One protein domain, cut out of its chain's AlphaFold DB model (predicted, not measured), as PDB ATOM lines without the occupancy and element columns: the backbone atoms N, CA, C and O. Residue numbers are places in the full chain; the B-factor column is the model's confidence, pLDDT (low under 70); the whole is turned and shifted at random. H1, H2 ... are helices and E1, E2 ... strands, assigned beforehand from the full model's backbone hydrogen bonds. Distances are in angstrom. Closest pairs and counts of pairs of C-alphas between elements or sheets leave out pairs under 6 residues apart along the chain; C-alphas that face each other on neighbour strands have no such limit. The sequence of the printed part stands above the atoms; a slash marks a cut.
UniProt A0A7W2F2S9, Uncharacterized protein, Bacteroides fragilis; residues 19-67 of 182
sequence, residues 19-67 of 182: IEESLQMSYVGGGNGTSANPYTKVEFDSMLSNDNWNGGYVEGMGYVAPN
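AT A GLANCE: This is residues 19 to 67 of the 182 residues of an uncharacterized protein of Bacteroides fragilis (UniProt A0A7W2F2S9). A helix, H2, and a small two-stranded hairpin, E1 and E2, make the two sides of one half of an elongated little domain, while a second short helix, H1, lies toward the opposite end. Between H1 and H2 the chain loops through residues 29 to 40, a long stretch with no named element, and residues 50 to 55 turn from the end of H2 back to the hairpin. The printed part has 49 residues, with two named helices followed by two named strands in the order H1, H2, E1, E2; the sheet has the order E1 - E2 and is antiparallel. The class is mixed, helices and strands, with under half of the printed residues in named elements. The whole is compact, with a radius of gyration of the C-alphas of 10.3 A, and its C-alphas span 33 by 18 by 15 A.

IN THESE COORDINATES: H1 holds residues 21 to 28 and runs 10.5 A from its first C-alpha, at (-41.392, 89.059, 43.024), to its last. H2, the longest helix, holds residues 41 to 49 and is 12.2 A long, with C-alpha 41 at (-26.043, 92.224, 35.407). E1 is residues 56 to 58, 6.6 A long. E2 is residues 62 to 64, 6.4 A long, and ends with C-alpha 64 at (-23.079, 102.786, 36.674).

HOW THE PARTS SIT: E1 and E2 form a hairpin, antiparallel with 129 degrees between their directions. The C-alphas of Tyr 57 and Tyr 63 face each other at 4.3 A. N 58 and O 62 are within hydrogen-bond range at 2.9 A, and so are N 64 and O 56 at 2.9 A. The closest C-alphas of H2 and E1 are those of Lys 41 and Val 58, 6.0 A apart. H2 and E2 are apart. H1 and H2 are near each other, with 5 pairs of C-alphas within 10 A and no pair within 8 A. H1 is apart from E1 and from E2. Each O i to N i+4 pair of H2 is within hydrogen-bond range, and in H1 3 of 4 are.

THE WHOLE: The two C-alphas farthest apart are those of Ile 19 and Asn 67, the first and last printed residues, at 33.3 A. The printed part has no cut. The link from H1 to H2, 12 residues, is long; the link from H2 to E1, 6 residues, is short, and the link from E1 to E2, 3 residues, is tight. The mean pLDDT of the printed part is 73.5, and the model's confidence is under 70 at residues 19 to 27, residue 51 and residues 60 to 67.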
ATOM      1  N   ILE A  19     -42.205  82.007  43.520       68.56
ATOM      2  CA  ILE A  19     -40.968  82.739  43.790       68.56
ATOM      3  C   ILE A  19     -41.357  84.190  44.102       68.56
ATOM      4  O   ILE A  19     -42.156  84.766  43.363       68.56
ATOM      5  N   GLU A  20     -40.809  84.762  45.175       69.75
ATOM      6  CA  GLU A  20     -41.024  86.169  45.545       69.75
ATOM      7  C   GLU A  20     -40.701  87.106  44.372       69.75
ATOM      8  O   GLU A  20     -39.755  86.869  43.622       69.75
ATOM      9  N   GLU A  21     -41.467  88.183  44.207       65.69
ATOM     10  CA  GLU A  21     -41.392  89.059  43.024       65.69
ATOM     11  C   GLU A  21     -39.993  89.685  42.838       65.69
ATOM     12  O   GLU A  21     -39.465  89.730  41.727       65.69
ATOM     13  N   SER A  22     -39.326  90.028  43.945       62.31
ATOM     14  CA  SER A  22     -37.937  90.503  43.974       62.31
ATOM     15  C   SER A  22     -36.899  89.453  43.557       62.31
ATOM     16  O   SER A  22     -35.855  89.813  43.021       62.31
ATOM     17  N   LEU A  23     -37.178  88.161  43.765       67.06
ATOM     18  CA  LEU A  23     -36.357  87.060  43.251       67.06
ATOM     19  C   LEU A  23     -36.690  86.740  41.790       67.06
ATOM     20  O   LEU A  23     -35.814  86.300  41.057       67.06
ATOM     21  N   GLN A  24     -37.925  86.969  41.329       67.12
ATOM     22  CA  GLN A  24     -38.241  86.817  39.905       67.12
ATOM     23  C   GLN A  24     -37.458  87.828  39.060       67.12
ATOM     24  O   GLN A  24     -36.874  87.430  38.055       67.12
ATOM     25  N   MET A  25     -37.366  89.091  39.496       63.38
ATOM     26  CA  MET A  25     -36.590  90.134  38.806       63.38
ATOM     27  C   MET A  25     -35.135  89.723  38.520       63.38
ATOM     28  O   MET A  25     -34.681  89.886  37.390       63.38
ATOM     29  N   SER A  26     -34.418  89.122  39.476       63.25
ATOM     30  CA  SER A  26     -33.029  88.684  39.245       63.25
ATOM     31  C   SER A  26     -32.900  87.424  38.373       63.25
ATOM     32  O   SER A  26     -31.816  87.136  37.863       63.25
ATOM     33  N   TYR A  27     -34.000  86.699  38.123       66.25
ATOM     34  CA  TYR A  27     -34.043  85.568  37.186       66.25
ATOM     35  C   TYR A  27     -34.522  85.920  35.769       66.25
ATOM     36  O   TYR A  27     -34.145  85.206  34.837       66.25
ATOM     37  N   VAL A  28     -35.349  86.960  35.575       71.19
ATOM     38  CA  VAL A  28     -35.915  87.308  34.246       71.19
ATOM     39  C   VAL A  28     -35.615  88.726  33.749       71.19
ATOM     40  O   VAL A  28     -35.912  89.018  32.591       71.19
ATOM     41  N   GLY A  29     -35.018  89.592  34.568       75.06
ATOM     42  CA  GLY A  29     -34.851  91.012  34.251       75.06
ATOM     43  C   GLY A  29     -36.150  91.808  34.408       75.06
ATOM     44  O   GLY A  29     -37.047  91.427  35.163       75.06
ATOM     45  N   GLY A  30     -36.252  92.929  33.693       78.31
ATOM     46  CA  GLY A  30     -37.340  93.906  33.835       78.31
ATOM     47  C   GLY A  30     -36.971  95.116  34.700       78.31
ATOM     48  O   GLY A  30     -37.853  95.885  35.097       78.31
ATOM     49  N   GLY A  31     -35.677  95.301  34.978       83.56
ATOM     50  CA  GLY A  31     -35.171  96.502  35.633       83.56
ATOM     51  C   GLY A  31     -35.462  97.762  34.817       83.56
ATOM     52  O   GLY A  31     -35.618  97.714  33.598       83.56
ATOM     53  N   ASN A  32     -35.519  98.918  35.481       86.06
ATOM     54  CA  ASN A  32     -35.621 100.223  34.809       86.06
ATOM     55  C   ASN A  32     -34.449 101.159  35.141       86.06
ATOM     56  O   ASN A  32     -34.502 102.353  34.848       86.06
ATOM     57  N   GLY A  33     -33.404 100.624  35.775       79.88
ATOM     58  CA  GLY A  33     -32.196 101.366  36.110       79.88
ATOM     59  C   GLY A  33     -32.360 102.376  37.237       79.88
ATOM     60  O   GLY A  33     -31.512 103.260  37.346       79.88
ATOM     61  N   THR A  34     -33.392 102.266  38.080       80.69
ATOM     62  CA  THR A  34     -33.533 103.057  39.321       80.69
ATOM     63  C   THR A  34     -33.046 102.264  40.536       80.69
ATOM     64  O   THR A  34     -32.990 101.040  40.500       80.69
ATOM     65  N   SER A  35     -32.712 102.928  41.647       77.12
ATOM     66  CA  SER A  35     -32.181 102.246  42.843       77.12
ATOM     67  C   SER A  35     -33.190 101.315  43.527       77.12
ATOM     68  O   SER A  35     -32.789 100.412  44.254       77.12
ATOM     69  N   ALA A  36     -34.487 101.508  43.270       80.94
ATOM     70  CA  ALA A  36     -35.566 100.624  43.714       80.94
ATOM     71  C   ALA A  36     -35.928  99.525  42.691       80.94
ATOM     72  O   ALA A  36     -36.651  98.597  43.040       80.94
ATOM     73  N   ASN A  37     -35.456  99.628  41.444       80.50
ATOM     74  CA  ASN A  37     -35.671  98.645  40.379       80.50
ATOM     75  C   ASN A  37     -34.442  98.601  39.435       80.50
ATOM     76  O   ASN A  37     -34.492  99.134  38.315       80.50
ATOM     77  N   PRO A  38     -33.304  98.050  39.909       80.19
ATOM     78  CA  PRO A  38     -32.060  97.999  39.150       80.19
ATOM     79  C   PRO A  38     -32.172  97.043  37.961       80.19
ATOM     80  O   PRO A  38     -32.947  96.091  37.987       80.19
ATOM     81  N   TYR A  39     -31.358  97.264  36.932       83.25
ATOM     82  CA  TYR A  39     -31.115  96.252  35.908       83.25
ATOM     83  C   TYR A  39     -30.341  95.072  36.503       83.25
ATOM     84  O   TYR A  39     -29.455  95.251  37.342       83.25
ATOM     85  N   THR A  40     -30.615  93.865  36.028       83.19
ATOM     86  CA  THR A  40     -29.744  92.711  36.276       83.19
ATOM     87  C   THR A  40     -28.382  92.916  35.612       83.19
ATOM     88  O   THR A  40     -28.246  93.659  34.634       83.19
ATOM     89  N   LYS A  41     -27.353  92.198  36.078       77.88
ATOM     90  CA  LYS A  41     -26.043  92.224  35.407       77.88
ATOM     91  C   LYS A  41     -26.129  91.761  33.940       77.88
ATOM     92  O   LYS A  41     -25.390  92.262  33.102       77.88
ATOM     93  N   VAL A  42     -27.054  90.854  33.611       77.31
ATOM     94  CA  VAL A  42     -27.260  90.362  32.235       77.31
ATOM     95  C   VAL A  42     -27.828  91.459  31.329       77.31
ATOM     96  O   VAL A  42     -27.367  91.618  30.200       77.31
ATOM     97  N   GLU A  43     -28.785  92.252  31.817       81.38
ATOM     98  CA  GLU A  43     -29.291  93.428  31.097       81.38
ATOM     99  C   GLU A  43     -28.193  94.481  30.905       81.38
ATOM    100  O   GLU A  43     -28.045  95.001  29.803       81.38
ATOM    101  N   PHE A  44     -27.368  94.734  31.924       79.00
ATOM    102  CA  PHE A  44     -26.215  95.635  31.828       79.00
ATOM    103  C   PHE A  44     -25.175  95.167  30.794       79.00
ATOM    104  O   PHE A  44     -24.846  95.921  29.880       79.00
ATOM    105  N   ASP A  45     -24.711  93.915  30.873       74.94
ATOM    106  CA  ASP A  45     -23.746  93.337  29.922       74.94
ATOM    107  C   ASP A  45     -24.304  93.348  28.477       74.94
ATOM    108  O   ASP A  45     -23.575  93.586  27.506       74.94
ATOM    109  N   SER A  46     -25.618  93.151  28.323       78.19
ATOM    110  CA  SER A  46     -26.332  93.275  27.046       78.19
ATOM    111  C   SER A  46     -26.372  94.725  26.540       78.19
ATOM    112  O   SER A  46     -26.039  94.993  25.387       78.19
ATOM    113  N   MET A  47     -26.711  95.694  27.392       82.31
ATOM    114  CA  MET A  47     -26.750  97.113  27.019       82.31
ATOM    115  C   MET A  47     -25.360  97.680  26.704       82.31
ATOM    116  O   MET A  47     -25.249  98.507  25.798       82.31
ATOM    117  N   LEU A  48     -24.307  97.210  27.383       73.25
ATOM    118  CA  LEU A  48     -22.914  97.505  27.030       73.25
ATOM    119  C   LEU A  48     -22.566  96.969  25.636       73.25
ATOM    120  O   LEU A  48     -22.085  97.720  24.796       73.25
ATOM    121  N   SER A  49     -22.827  95.683  25.375       71.44
ATOM    122  CA  SER A  49     -22.473  95.026  24.104       71.44
ATOM    123  C   SER A  49     -23.291  95.486  22.892       71.44
ATOM    124  O   SER A  49     -22.936  95.159  21.761       71.44
ATOM    125  N   ASN A  50     -24.354  96.264  23.114       71.50
ATOM    126  CA  ASN A  50     -25.172  96.889  22.074       71.50
ATOM    127  C   ASN A  50     -25.044  98.428  22.054       71.50
ATOM    128  O   ASN A  50     -25.898  99.075  21.456       71.50
ATOM    129  N   ASP A  51     -24.056  99.028  22.736       64.94
ATOM    130  CA  ASP A  51     -23.837 100.489  22.837       64.94
ATOM    131  C   ASP A  51     -25.061 101.310  23.320       64.94
ATOM    132  O   ASP A  51     -25.153 102.520  23.117       64.94
ATOM    133  N   ASN A  52     -26.006 100.663  24.008       75.25
ATOM    134  CA  ASN A  52     -27.282 101.241  24.448       75.25
ATOM    135  C   ASN A  52     -27.329 101.543  25.960       75.25
ATOM    136  O   ASN A  52     -28.382 101.896  26.498       75.25
ATOM    137  N   TRP A  53     -26.205 101.412  26.671       83.19
ATOM    138  CA  TRP A  53     -26.137 101.676  28.108       83.19
ATOM    139  C   TRP A  53     -26.254 103.178  28.428       83.19
ATOM    140  O   TRP A  53     -25.286 103.932  28.367       83.19
ATOM    141  N   ASN A  54     -27.453 103.612  28.818       77.44
ATOM    142  CA  ASN A  54     -27.768 105.012  29.131       77.44
ATOM    143  C   ASN A  54     -27.599 105.368  30.626       77.44
ATOM    144  O   ASN A  54     -28.049 106.425  31.066       77.44
ATOM    145  N   GLY A  55     -26.922 104.515  31.401       77.69
ATOM    146  CA  GLY A  55     -26.701 104.698  32.836       77.69
ATOM    147  C   GLY A  55     -27.884 104.242  33.695       77.69
ATOM    148  O   GLY A  55     -29.024 104.159  33.237       77.69
ATOM    149  N   GLY A  56     -27.608 103.941  34.962       78.62
ATOM    150  CA  GLY A  56     -28.602 103.426  35.901       78.62
ATOM    151  C   GLY A  56     -28.009 102.473  36.930       78.62
ATOM    152  O   GLY A  56     -26.801 102.250  36.987       78.62
ATOM    153  N   TYR A  57     -28.877 101.904  37.762       76.50
ATOM    154  CA  TYR A  57     -28.485 100.902  38.751       76.50
ATOM    155  C   TYR A  57     -28.368  99.519  38.139       76.50
ATOM    156  O   TYR A  57     -29.228  99.111  37.359       76.50
ATOM    157  N   VAL A  58     -27.339  98.794  38.566       78.19
ATOM    158  CA  VAL A  58     -27.089  97.400  38.209       78.19
ATOM    159  C   VAL A  58     -26.969  96.570  39.487       78.19
ATOM    160  O   VAL A  58     -26.290  96.961  40.443       78.19
ATOM    161  N   GLU A  59     -27.655  95.431  39.522       73.06
ATOM    162  CA  GLU A  59     -27.674  94.503  40.653       73.06
ATOM    163  C   GLU A  59     -26.247  94.085  41.055       73.06
ATOM    164  O   GLU A  59     -25.432  93.692  40.221       73.06
ATOM    165  N   GLY A  60     -25.922  94.220  42.344       66.50
ATOM    166  CA  GLY A  60     -24.589  93.925  42.884       66.50
ATOM    167  C   GLY A  60     -23.480  94.933  42.535       66.50
ATOM    168  O   GLY A  60     -22.375  94.787  43.050       66.50
ATOM    169  N   MET A  61     -23.751  95.953  41.710       60.16
ATOM    170  CA  MET A  61     -22.758  96.953  41.270       60.16
ATOM    171  C   MET A  61     -23.115  98.399  41.664       60.16
ATOM    172  O   MET A  61     -22.226  99.245  41.749       60.16
ATOM    173  N   GLY A  62     -24.390  98.697  41.929       60.75
ATOM    174  CA  GLY A  62     -24.851 100.058  42.233       60.75
ATOM    175  C   GLY A  62     -25.023 100.909  40.972       60.75
ATOM    176  O   GLY A  62     -25.319 100.381  39.901       60.75
ATOM    177  N   TYR A  63     -24.890 102.232  41.094       67.75
ATOM    178  CA  TYR A  63     -25.014 103.154  39.963       67.75
ATOM    179  C   TYR A  63     -23.800 103.089  39.026       67.75
ATOM    180  O   TYR A  63     -22.684 103.468  39.402       67.75
ATOM    181  N   VAL A  64     -24.042 102.692  37.776       68.81
ATOM    182  CA  VAL A  64     -23.079 102.786  36.674       68.81
ATOM    183  C   VAL A  64     -23.499 103.940  35.756       68.81
ATOM    184  O   VAL A  64     -24.675 104.088  35.417       68.81
ATOM    185  N   ALA A  65     -22.546 104.796  35.383       65.12
ATOM    186  CA  ALA A  65     -22.801 105.982  34.568       65.12
ATOM    187  C   ALA A  65     -23.040 105.603  33.086       65.12
ATOM    188  O   ALA A  65     -22.710 104.484  32.695       65.12
ATOM    189  N   PRO A  66     -23.613 106.492  32.250       69.38
ATOM    190  CA  PRO A  66     -23.879 106.201  30.837       69.38
ATOM    191  C   PRO A  66     -22.616 105.879  30.021       69.38
ATOM    192  O   PRO A  66     -21.548 106.441  30.272       69.38
ATOM    193  N   ASN A  67     -22.756 105.048  28.983       56.47
ATOM    194  CA  ASN A  67     -21.711 104.811  27.985       56.47
ATOM    195  C   ASN A  67     -21.514 106.054  27.105       56.47
ATOM    196  O   ASN A  67     -22.115 106.195  26.041       56.47
TER     197      ASN A  67